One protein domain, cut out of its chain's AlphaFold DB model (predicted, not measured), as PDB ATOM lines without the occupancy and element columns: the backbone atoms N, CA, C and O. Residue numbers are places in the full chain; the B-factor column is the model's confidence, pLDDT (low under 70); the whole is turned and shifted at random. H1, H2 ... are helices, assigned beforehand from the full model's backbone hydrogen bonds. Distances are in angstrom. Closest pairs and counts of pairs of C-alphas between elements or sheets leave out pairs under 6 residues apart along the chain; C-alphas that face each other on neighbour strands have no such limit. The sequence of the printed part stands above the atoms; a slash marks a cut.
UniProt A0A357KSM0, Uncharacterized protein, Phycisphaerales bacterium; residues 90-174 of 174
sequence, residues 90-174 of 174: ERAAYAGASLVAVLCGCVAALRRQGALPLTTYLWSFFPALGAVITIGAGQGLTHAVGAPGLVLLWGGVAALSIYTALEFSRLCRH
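This is residues 90 to 174 of the 174 residues of an uncharacterized protein of Phycisphaerales bacterium (UniProt A0A357KSM0). Three long helices form an up-and-down bundle, each running against the one before it, their centres in a triangle. The printed part has 85 residues with H1, H2 and H3 in that order and no named strand: all helix. It is only just loose, close to compact, with a radius of gyration of the C-alphas of 14.4 A, and elongated, spanning 46 by 25 by 16 A.

H1, residues 90 to 111, begins at C-alpha 90 (0.997, 25.970, 14.522) and measures 31.3 A. H2, residues 117 to 145, measures 42.2 A. H3, residues 148 to 172, measures 36.0 A and ends at C-alpha 172 (-28.492, 33.799, 27.037).

H1 and H2, a helical hairpin, touch at a shallow tilt of 16 degrees, opposite ways; their closest C-alphas, of Ala 108 and Ser 124, are 6.2 A apart. H2 touches H1 with residues 120 to 131 alone. H2 and H3, also a helical hairpin, touch at a shallow tilt of 21 degrees, opposite ways, closest at the C-alphas of Thr 142 and Gly 149, 4.0 A. H1 and H3 touch at a shallow tilt of 20 degrees, the same way, closest at the C-alphas of Cys 104 and Thr 164, 5.7 A. Every O i to N i+4 pair is within hydrogen-bond range in H1, 23 of 25 in H2 and 20 of 21 in H3.

The farthest C-alphas, of Gly 114 and Ala 144, are 46.4 A apart. The printed part has no cut, and both links are tight. Mean pLDDT of the printed part is 81.1; residue 112 is under 70.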
ATOM      1  N   GLU A  90       0.902  24.510  14.573       78.06
ATOM      2  CA  GLU A  90       0.997  25.970  14.522       78.06
ATOM      3  C   GLU A  90      -0.097  26.570  13.621       78.06
ATOM      4  O   GLU A  90      -0.864  27.428  14.057       78.06
ATOM      5  N   ARG A  91      -0.237  26.078  12.382       88.38
ATOM      6  CA  ARG A  91      -1.273  26.559  11.448       88.38
ATOM      7  C   ARG A  91      -2.688  26.297  11.966       88.38
ATOM      8  O   ARG A  91      -3.546  27.170  11.854       88.38
ATOM      9  N   ALA A  92      -2.924  25.119  12.542       86.25
ATOM     10  CA  ALA A  92      -4.218  24.760  13.114       86.25
ATOM     11  C   ALA A  92      -4.586  25.662  14.300       86.25
ATOM     12  O   ALA A  92      -5.723  26.116  14.401       86.25
ATOM     13  N   ALA A  93      -3.621  25.979  15.163       80.75
ATOM     14  CA  ALA A  93      -3.842  26.867  16.292       80.75
ATOM     15  C   ALA A  93      -4.088  28.314  15.866       80.75
ATOM     16  O   ALA A  93      -4.963  28.955  16.436       80.75
ATOM     17  N   TYR A  94      -3.394  28.819  14.841       79.94
ATOM     18  CA  TYR A  94      -3.694  30.139  14.279       79.94
ATOM     19  C   TYR A  94      -5.109  30.217  13.701       79.94
ATOM     20  O   TYR A  94      -5.813  31.196  13.945       79.94
ATOM     21  N   ALA A  95      -5.543  29.182  12.975       88.38
ATOM     22  CA  ALA A  95      -6.908  29.096  12.463       88.38
ATOM     23  C   ALA A  95      -7.948  28.990  13.595       88.38
ATOM     24  O   ALA A  95      -8.997  29.627  13.542       88.38
ATOM     25  N   GLY A  96      -7.651  28.227  14.651       83.88
ATOM     26  CA  GLY A  96      -8.505  28.146  15.836       83.88
ATOM     27  C   GLY A  96      -8.591  29.482  16.577       83.88
ATOM     28  O   GLY A  96      -9.679  29.945  16.905       83.88
ATOM     29  N   ALA A  97      -7.458  30.146  16.787       78.69
ATOM     30  CA  ALA A  97      -7.393  31.443  17.446       78.69
ATOM     31  C   ALA A  97      -8.157  32.528  16.680       78.69
ATOM     32  O   ALA A  97      -8.870  33.317  17.301       78.69
ATOM     33  N   SER A  98      -8.052  32.561  15.347       82.88
ATOM     34  CA  SER A  98      -8.800  33.523  14.535       82.88
ATOM     35  C   SER A  98     -10.310  33.285  14.624       82.88
ATOM     36  O   SER A  98     -11.061  34.248  14.782       82.88
ATOM     37  N   LEU A  99     -10.762  32.025  14.629       86.06
ATOM     38  CA  LEU A  99     -12.172  31.683  14.832       86.06
ATOM     39  C   LEU A  99     -12.685  32.166  16.197       86.06
ATOM     40  O   LEU A  99     -13.730  32.814  16.271       86.06
ATOM     41  N   VAL A 100     -11.942  31.895  17.278       80.75
ATOM     42  CA  VAL A 100     -12.338  32.323  18.630       80.75
ATOM     43  C   VAL A 100     -12.320  33.849  18.751       80.75
ATOM     44  O   VAL A 100     -13.217  34.419  19.367       80.75
ATOM     45  N   ALA A 101     -11.365  34.535  18.117       77.62
ATOM     46  CA  ALA A 101     -11.323  35.997  18.091       77.62
ATOM     47  C   ALA A 101     -12.561  36.601  17.404       77.62
ATOM     48  O   ALA A 101     -13.145  37.553  17.927       77.62
ATOM     49  N   VAL A 102     -13.007  36.026  16.279       85.75
ATOM     50  CA  VAL A 102     -14.238  36.451  15.589       85.75
ATOM     51  C   VAL A 102     -15.462  36.234  16.476       85.75
ATOM     52  O   VAL A 102     -16.241  37.165  16.670       85.75
ATOM     53  N   LEU A 103     -15.603  35.049  17.082       82.38
ATOM     54  CA  LEU A 103     -16.709  34.752  18.000       82.38
ATOM     55  C   LEU A 103     -16.724  35.703  19.201       82.38
ATOM     56  O   LEU A 103     -17.774  36.235  19.557       82.38
ATOM     57  N   CYS A 104     -15.560  35.971  19.791       77.88
ATOM     58  CA  CYS A 104     -15.417  36.933  20.876       77.88
ATOM     59  C   CYS A 104     -15.858  38.341  20.442       77.88
ATOM     60  O   CYS A 104     -16.554  39.020  21.196       77.88
ATOM     61  N   GLY A 105     -15.507  38.769  19.224       78.31
ATOM     62  CA  GLY A 105     -15.965  40.031  18.641       78.31
ATOM     63  C   GLY A 105     -17.486  40.091  18.470       78.31
ATOM     64  O   GLY A 105     -18.109  41.075  18.872       78.31
ATOM     65  N   CYS A 106     -18.101  39.024  17.956       84.75
ATOM     66  CA  CYS A 106     -19.555  38.923  17.807       84.75
ATOM     67  C   CYS A 106     -20.284  38.995  19.158       84.75
ATOM     68  O   CYS A 106     -21.231  39.767  19.304       84.75
ATOM     69  N   VAL A 107     -19.824  38.243  20.164       81.50
ATOM     70  CA  VAL A 107     -20.410  38.263  21.517       81.50
ATOM     71  C   VAL A 107     -20.251  39.643  22.161       81.50
ATOM     72  O   VAL A 107     -21.200  40.165  22.749       81.50
ATOM     73  N   ALA A 108     -19.084  40.275  22.009       75.38
ATOM     74  CA  ALA A 108     -18.842  41.622  22.523       75.38
ATOM     75  C   ALA A 108     -19.744  42.677  21.859       75.38
ATOM     76  O   ALA A 108     -20.220  43.583  22.547       75.38
ATOM     77  N   ALA A 109     -20.004  42.549  20.553       80.75
ATOM     78  CA  ALA A 109     -20.917  43.423  19.820       80.75
ATOM     79  C   ALA A 109     -22.371  43.259  20.295       80.75
ATOM     80  O   ALA A 109     -23.034  44.257  20.577       80.75
ATOM     81  N   LEU A 110     -22.844  42.017  20.460       84.00
ATOM     82  CA  LEU A 110     -24.202  41.724  20.943       84.00
ATOM     83  C   LEU A 110     -24.436  42.256  22.359       84.00
ATOM     84  O   LEU A 110     -25.437  42.917  22.621       84.00
ATOM     85  N   ARG A 111     -23.481  42.035  23.270       75.56
ATOM     86  CA  ARG A 111     -23.602  42.461  24.672       75.56
ATOM     87  C   ARG A 111     -23.704  43.984  24.828       75.56
ATOM     88  O   ARG A 111     -24.164  44.466  25.861       75.56
ATOM     89  N   ARG A 112     -23.252  44.762  23.842       67.38
ATOM     90  CA  ARG A 112     -23.135  46.222  23.950       67.38
ATOM     91  C   ARG A 112     -23.972  47.008  22.948       67.38
ATOM     92  O   ARG A 112     -23.673  48.174  22.709       67.38
ATOM     93  N   GLN A 113     -25.079  46.439  22.474       77.75
ATOM     94  CA  GLN A 113     -26.056  47.167  21.652       77.75
ATOM     95  C   GLN A 113     -26.628  48.452  22.301       77.75
ATOM     96  O   GLN A 113     -27.228  49.250  21.592       77.75
ATOM     97  N   GLY A 114     -26.403  48.706  23.600       76.38
ATOM     98  CA  GLY A 114     -26.824  49.937  24.294       76.38
ATOM     99  C   GLY A 114     -25.722  50.738  25.006       76.38
ATOM    100  O   GLY A 114     -26.040  51.680  25.725       76.38
ATOM    101  N   ALA A 115     -24.440  50.380  24.864       79.25
ATOM    102  CA  ALA A 115     -23.336  51.077  25.540       79.25
ATOM    103  C   ALA A 115     -22.613  52.059  24.603       79.25
ATOM    104  O   ALA A 115     -22.586  51.866  23.388       79.25
ATOM    105  N   LEU A 116     -21.967  53.087  25.174       81.19
ATOM    106  CA  LEU A 116     -21.109  54.006  24.418       81.19
ATOM    107  C   LEU A 116     -20.042  53.202  23.633       81.19
ATOM    108  O   LEU A 116     -19.296  52.435  24.254       81.19
ATOM    109  N   PRO A 117     -19.928  53.376  22.298       78.56
ATOM    110  CA  PRO A 117     -19.082  52.547  21.428       78.56
ATOM    111  C   PRO A 117     -17.620  52.451  21.877       78.56
ATOM    112  O   PRO A 117     -16.971  51.422  21.701       78.56
ATOM    113  N   LEU A 118     -17.103  53.511  22.499       81.44
ATOM    114  CA  LEU A 118     -15.706  53.611  22.912       81.44
ATOM    115  C   LEU A 118     -15.329  52.569  23.981       81.44
ATOM    116  O   LEU A 118     -14.318  51.877  23.867       81.44
ATOM    117  N   THR A 119     -16.172  52.410  25.004       79.56
ATOM    118  CA  THR A 119     -15.956  51.437  26.087       79.56
ATOM    119  C   THR A 119     -16.097  50.009  25.572       79.56
ATOM    120  O   THR A 119     -15.475  49.086  26.109       79.56
ATOM    121  N   THR A 120     -16.897  49.836  24.512       73.81
ATOM    122  CA  THR A 120     -17.080  48.559  23.831       73.81
ATOM    123  C   THR A 120     -15.778  48.030  23.268       73.81
ATOM    124  O   THR A 120     -15.344  46.934  23.629       73.81
ATOM    125  N   TYR A 121     -15.138  48.870  22.461       76.75
ATOM    126  CA  TYR A 121     -13.880  48.563  21.802       76.75
ATOM    127  C   TYR A 121     -12.752  48.282  22.786       76.75
ATOM    128  O   TYR A 121     -12.035  47.296  22.624       76.75
ATOM    129  N   LEU A 122     -12.612  49.103  23.834       83.06
ATOM    130  CA  LEU A 122     -11.512  48.948  24.789       83.06
ATOM    131  C   LEU A 122     -11.537  47.568  25.459       83.06
ATOM    132  O   LEU A 122     -10.520  46.893  25.573       83.06
ATOM    133  N   TRP A 123     -12.724  47.124  25.866       78.75
ATOM    134  CA  TRP A 123     -12.897  45.863  26.587       78.75
ATOM    135  C   TRP A 123     -12.852  44.622  25.695       78.75
ATOM    136  O   TRP A 123     -12.489  43.568  26.197       78.75
ATOM    137  N   SER A 124     -13.205  44.711  24.408       74.12
ATOM    138  CA  SER A 124     -12.993  43.595  23.470       74.12
ATOM    139  C   SER A 124     -11.533  43.487  23.029       74.12
ATOM    140  O   SER A 124     -11.073  42.408  22.663       74.12
ATOM    141  N   PHE A 125     -10.795  44.598  23.081       80.25
ATOM    142  CA  PHE A 125      -9.394  44.639  22.686       80.25
ATOM    143  C   PHE A 125      -8.484  43.895  23.667       80.25
ATOM    144  O   PHE A 125      -7.597  43.174  23.225       80.25
ATOM    145  N   PHE A 126      -8.709  43.998  24.981       84.88
ATOM    146  CA  PHE A 126      -7.857  43.325  25.974       84.88
ATOM    147  C   PHE A 126      -7.832  41.791  25.851       84.88
ATOM    148  O   PHE A 126      -6.734  41.235  25.818       84.88
ATOM    149  N   PRO A 127      -8.974  41.081  25.738       76.38
ATOM    150  CA  PRO A 127      -8.978  39.637  25.515       76.38
ATOM    151  C   PRO A 127      -8.292  39.252  24.204       76.38
ATOM    152  O   PRO A 127      -7.493  38.320  24.178       76.38
ATOM    153  N   ALA A 128      -8.554  40.002  23.127       76.62
ATOM    154  CA  ALA A 128      -7.923  39.764  21.832       76.62
ATOM    155  C   ALA A 128      -6.398  39.954  21.902       76.62
ATOM    156  O   ALA A 128      -5.646  39.110  21.419       76.62
ATOM    157  N   LEU A 129      -5.933  41.017  22.562       83.81
ATOM    158  CA  LEU A 129      -4.514  41.282  22.777       83.81
ATOM    159  C   LEU A 129      -3.871  40.201  23.651       83.81
ATOM    160  O   LEU A 129      -2.786  39.723  23.327       83.81
ATOM    161  N   GLY A 130      -4.554  39.777  24.716       82.69
ATOM    162  CA  GLY A 130      -4.123  38.667  25.561       82.69
ATOM    163  C   GLY A 130      -3.905  37.397  24.742       82.69
ATOM    164  O   GLY A 130      -2.839  36.799  24.829       82.69
ATOM    165  N   ALA A 131      -4.855  37.050  23.870       75.31
ATOM    166  CA  ALA A 131      -4.730  35.901  22.976       75.31
ATOM    167  C   ALA A 131      -3.503  36.006  22.060       75.31
ATOM    168  O   ALA A 131      -2.723  35.059  21.966       75.31
ATOM    169  N   VAL A 132      -3.297  37.163  21.424       79.19
ATOM    170  CA  VAL A 132      -2.148  37.399  20.535       79.19
ATOM    171  C   VAL A 132      -0.825  37.280  21.295       79.19
ATOM    172  O   VAL A 132       0.093  36.616  20.813       79.19
ATOM    173  N   ILE A 133      -0.730  37.859  22.497       84.94
ATOM    174  CA  ILE A 133       0.467  37.768  23.346       84.94
ATOM    175  C   ILE A 133       0.718  36.318  23.770       84.94
ATOM    176  O   ILE A 133       1.851  35.850  23.677       84.94
ATOM    177  N   THR A 134      -0.313  35.583  24.196       80.69
ATOM    178  CA  THR A 134      -0.171  34.174  24.595       80.69
ATOM    179  C   THR A 134       0.279  33.297  23.427       80.69
ATOM    180  O   THR A 134       1.155  32.453  23.608       80.69
ATOM    181  N   ILE A 135      -0.254  33.520  22.222       75.38
ATOM    182  CA  ILE A 135       0.157  32.787  21.014       75.38
ATOM    183  C   ILE A 135       1.614  33.108  20.659       75.38
ATOM    184  O   ILE A 135       2.409  32.189  20.464       75.38
ATOM    185  N   GLY A 136       1.989  34.394  20.640       79.38
ATOM    186  CA  GLY A 136       3.359  34.825  20.343       79.38
ATOM    187  C   GLY A 136       4.382  34.312  21.364       79.38
ATOM    188  O   GLY A 136       5.448  33.823  20.990       79.38
ATOM    189  N   ALA A 137       4.042  34.336  22.657       82.00
ATOM    190  CA  ALA A 137       4.875  33.763  23.715       82.00
ATOM    191  C   ALA A 137       5.007  32.234  23.579       82.00
ATOM    192  O   ALA A 137       6.094  31.681  23.764       82.00
ATOM    193  N   GLY A 138       3.921  31.556  23.193       75.25
ATOM    194  CA  GLY A 138       3.914  30.123  22.907       75.25
ATOM    195  C   GLY A 138       4.893  29.736  21.798       75.25
ATOM    196  O   GLY A 138       5.610  28.747  21.941       75.25
ATOM    197  N   GLN A 139       5.005  30.534  20.731       71.50
ATOM    198  CA  GLN A 139       5.956  30.271  19.641       71.50
ATOM    199  C   GLN A 139       7.412  30.280  20.121       71.50
ATOM    200  O   GLN A 139       8.158  29.341  19.833       71.50
ATOM    201  N   GLY A 140       7.802  31.293  20.904       77.62
ATOM    202  CA  GLY A 140       9.153  31.382  21.467       77.62
ATOM    203  C   GLY A 140       9.494  30.181  22.352       77.62
ATOM    204  O   GLY A 140      10.587  29.621  22.264       77.62
ATOM    205  N   LEU A 141       8.525  29.718  23.147       79.75
ATOM    206  CA  LEU A 141       8.714  28.576  24.040       79.75
ATOM    207  C   LEU A 141       8.724  27.230  23.299       79.75
ATOM    208  O   LEU A 141       9.459  26.323  23.682       79.75
ATOM    209  N   THR A 142       7.953  27.095  22.218       75.94
ATOM    210  CA  THR A 142       7.898  25.855  21.422       75.94
ATOM    211  C   THR A 142       9.232  25.588  20.726       75.94
ATOM    212  O   THR A 142       9.674  24.442  20.665       75.94
ATOM    213  N   HIS A 143       9.925  26.639  20.277       72.62
ATOM    214  CA  HIS A 143      11.276  26.512  19.730       72.62
ATOM    215  C   HIS A 143      12.320  26.108  20.782       72.62
ATOM    216  O   HIS A 143      13.251  25.379  20.451       72.62
ATOM    217  N   ALA A 144      12.162  26.549  22.034       77.25
ATOM    218  CA  ALA A 144      13.122  26.277  23.102       77.25
ATOM    219  C   ALA A 144      12.900  24.926  23.810       77.25
ATOM    220  O   ALA A 144      13.865  24.254  24.166       77.25
ATOM    221  N   VAL A 145      11.643  24.527  24.032       80.00
ATOM    222  CA  VAL A 145      11.281  23.409  24.929       80.00
ATOM    223  C   VAL A 145      10.547  22.275  24.191       80.00
ATOM    224  O   VAL A 145      10.397  21.175  24.722       80.00
ATOM    225  N   GLY A 146      10.118  22.487  22.941       79.94
ATOM    226  CA  GLY A 146       9.431  21.480  22.128       79.94
ATOM    227  C   GLY A 146       7.956  21.297  22.503       79.94
ATOM    228  O   GLY A 146       7.208  22.267  22.619       79.94
ATOM    229  N   ALA A 147       7.525  20.043  22.690       76.62
ATOM    230  CA  ALA A 147       6.124  19.655  22.916       76.62
ATOM    231  C   ALA A 147       5.377  20.391  24.059       76.62
ATOM    232  O   ALA A 147       4.179  20.624  23.903       76.62
ATOM    233  N   PRO A 148       6.010  20.820  25.172       79.44
ATOM    234  CA  PRO A 148       5.327  21.609  26.203       79.44
ATOM    235  C   PRO A 148       4.830  22.970  25.699       79.44
ATOM    236  O   PRO A 148       3.819  23.473  26.186       79.44
ATOM    237  N   GLY A 149       5.485  23.544  24.682       75.75
ATOM    238  CA  GLY A 149       5.027  24.775  24.037       75.75
ATOM    239  C   GLY A 149       3.647  24.625  23.389       75.75
ATOM    240  O   GLY A 149       2.858  25.570  23.410       75.75
ATOM    241  N   LEU A 150       3.299  23.415  22.929       77.19
ATOM    242  CA  LEU A 150       1.974  23.110  22.383       77.19
ATOM    243  C   LEU A 150       0.878  23.254  23.445       77.19
ATOM    244  O   LEU A 150      -0.186  23.794  23.155       77.19
ATOM    245  N   VAL A 151       1.130  22.796  24.675       83.81
ATOM    246  CA  VAL A 151       0.154  22.883  25.773       83.81
ATOM    247  C   VAL A 151      -0.120  24.339  26.128       83.81
ATOM    248  O   VAL A 151      -1.273  24.710  26.321       83.81
ATOM    249  N   LEU A 152       0.914  25.182  26.157       80.56
ATOM    250  CA  LEU A 152       0.756  26.612  26.424       80.56
ATOM    251  C   LEU A 152      -0.025  27.316  25.303       80.56
ATOM    252  O   LEU A 152      -0.917  28.121  25.568       80.56
ATOM    253  N   LEU A 153       0.281  26.968  24.053       78.19
ATOM    254  CA  LEU A 153      -0.357  27.522  22.862       78.19
ATOM    255  C   LEU A 153      -1.847  27.149  22.780       78.19
ATOM    256  O   LEU A 153      -2.690  28.027  22.594       78.19
ATOM    257  N   TRP A 154      -2.197  25.884  23.023       83.44
ATOM    258  CA  TRP A 154      -3.597  25.466  23.147       83.44
ATOM    259  C   TRP A 154      -4.262  25.993  24.420       83.44
ATOM    260  O   TRP A 154      -5.456  26.279  24.402       83.44
ATOM    261  N   GLY A 155      -3.501  26.188  25.499       85.56
ATOM    262  CA  GLY A 155      -3.982  26.779  26.745       85.56
ATOM    263  C   GLY A 155      -4.542  28.185  26.543       85.56
ATOM    264  O   GLY A 155      -5.616  28.487  27.056       85.56
ATOM    265  N   GLY A 156      -3.883  29.013  25.725       81.69
ATOM    266  CA  GLY A 156      -4.393  30.334  25.349       81.69
ATOM    267  C   GLY A 156      -5.733  30.267  24.613       81.69
ATOM    268  O   GLY A 156      -6.683  30.949  24.994       81.69
ATOM    269  N   VAL A 157      -5.840  29.398  23.602       82.75
ATOM    270  CA  VAL A 157      -7.081  29.211  22.822       82.75
ATOM    271  C   VAL A 157      -8.207  28.650  23.695       82.75
ATOM    272  O   VAL A 157      -9.340  29.126  23.620       82.75
ATOM    273  N   ALA A 158      -7.906  27.670  24.549       87.38
ATOM    274  CA  ALA A 158      -8.867  27.061  25.461       87.38
ATOM    275  C   ALA A 158      -9.370  28.068  26.503       87.38
ATOM    276  O   ALA A 158     -10.578  28.184  26.703       87.38
ATOM    277  N   ALA A 159      -8.472  28.846  27.113       85.75
ATOM    278  CA  ALA A 159      -8.838  29.891  28.064       85.75
ATOM    279  C   ALA A 159      -9.736  30.955  27.415       85.75
ATOM    280  O   ALA A 159     -10.760  31.327  27.992       85.75
ATOM    281  N   LEU A 160      -9.400  31.393  26.196       81.88
ATOM    282  CA  LEU A 160     -10.214  32.353  25.450       81.88
ATOM    283  C   LEU A 160     -11.592  31.772  25.105       81.88
ATOM    284  O   LEU A 160     -12.603  32.443  25.290       81.88
ATOM    285  N   SER A 161     -11.643  30.507  24.684       86.56
ATOM    286  CA  SER A 161     -12.893  29.807  24.359       86.56
ATOM    287  C   SER A 161     -13.801  29.670  25.579       86.56
ATOM    288  O   SER A 161     -14.997  29.941  25.488       86.56
ATOM    289  N   ILE A 162     -13.238  29.307  26.737       90.81
ATOM    290  CA  ILE A 162     -13.967  29.237  28.010       90.81
ATOM    291  C   ILE A 162     -14.502  30.620  28.380       90.81
ATOM    292  O   ILE A 162     -15.676  30.747  28.720       90.81
ATOM    293  N   TYR A 163     -13.679  31.664  28.272       85.69
ATOM    294  CA  TYR A 163     -14.110  33.033  28.543       85.69
ATOM    295  C   TYR A 163     -15.277  33.458  27.638       85.69
ATOM    296  O   TYR A 163     -16.301  33.929  28.136       85.69
ATOM    297  N   THR A 164     -15.173  33.230  26.324       84.00
ATOM    298  CA  THR A 164     -16.248  33.530  25.368       84.00
ATOM    299  C   THR A 164     -17.515  32.728  25.669       84.00
ATOM    300  O   THR A 164     -18.608  33.291  25.642       84.00
ATOM    301  N   ALA A 165     -17.393  31.441  26.008       89.31
ATOM    302  CA  ALA A 165     -18.531  30.594  26.359       89.31
ATOM    303  C   ALA A 165     -19.237  31.064  27.641       89.31
ATOM    304  O   ALA A 165     -20.467  31.075  27.700       89.31
ATOM    305  N   LEU A 166     -18.482  31.494  28.658       90.81
ATOM    306  CA  LEU A 166     -19.037  32.048  29.895       90.81
ATOM    307  C   LEU A 166     -19.798  33.354  29.638       90.81
ATOM    308  O   LEU A 166     -20.894  33.541  30.164       90.81
ATOM    309  N   GLU A 167     -19.242  34.243  28.816       84.38
ATOM    310  CA  GLU A 167     -19.894  35.499  28.432       84.38
ATOM    311  C   GLU A 167     -21.163  35.265  27.603       84.38
ATOM    312  O   GLU A 167     -22.203  35.862  27.884       84.38
ATOM    313  N   PHE A 168     -21.124  34.331  26.651       86.25
ATOM    314  CA  PHE A 168     -22.303  33.930  25.885       86.25
ATOM    315  C   PHE A 168     -23.392  33.319  26.779       86.25
ATOM    316  O   PHE A 168     -24.559  33.692  26.686       86.25
ATOM    317  N   SER A 169     -23.008  32.447  27.714       91.12
ATOM    318  CA  SER A 169     -23.947  31.825  28.656       91.12
ATOM    319  C   SER A 169     -24.612  32.854  29.573       91.12
ATOM    320  O   SER A 169     -25.787  32.714  29.904       91.12
ATOM    321  N   ARG A 170     -23.887  33.906  29.977       87.00
ATOM    322  CA  ARG A 170     -24.458  35.034  30.732       87.00
ATOM    323  C   ARG A 170     -25.460  35.827  29.898       87.00
ATOM    324  O   ARG A 170     -26.483  36.225  30.442       87.00
ATOM    325  N   LEU A 171     -25.175  36.031  28.611       85.06
ATOM    326  CA  LEU A 171     -26.073  36.732  27.694       85.06
ATOM    327  C   LEU A 171     -27.372  35.949  27.471       85.06
ATOM    328  O   LEU A 171     -28.435  36.533  27.576       85.06
ATOM    329  N   CYS A 172     -27.301  34.636  27.237       89.75
ATOM    330  CA  CYS A 172     -28.492  33.799  27.037       89.75
ATOM    331  C   CYS A 172     -29.381  33.659  28.280       89.75
ATOM    332  O   CYS A 172     -30.511  33.188  28.167       89.75
ATOM    333  N   ARG A 173     -28.863  33.987  29.469       91.19
ATOM    334  CA  ARG A 173     -29.623  33.906  30.722       91.19
ATOM    335  C   ARG A 173     -30.394  35.189  31.047       91.19
ATOM    336  O   ARG A 173     -31.155  35.175  32.013       91.19
ATOM    337  N   HIS A 174     -30.160  36.266  30.301       74.25
ATOM    338  CA  HIS A 174     -30.877  37.536  30.397       74.25
ATOM    339  C   HIS A 174     -31.857  37.679  29.238       74.25
ATOM    340  O   HIS A 174     -32.950  38.223  29.505       74.25
TER     341      HIS A 174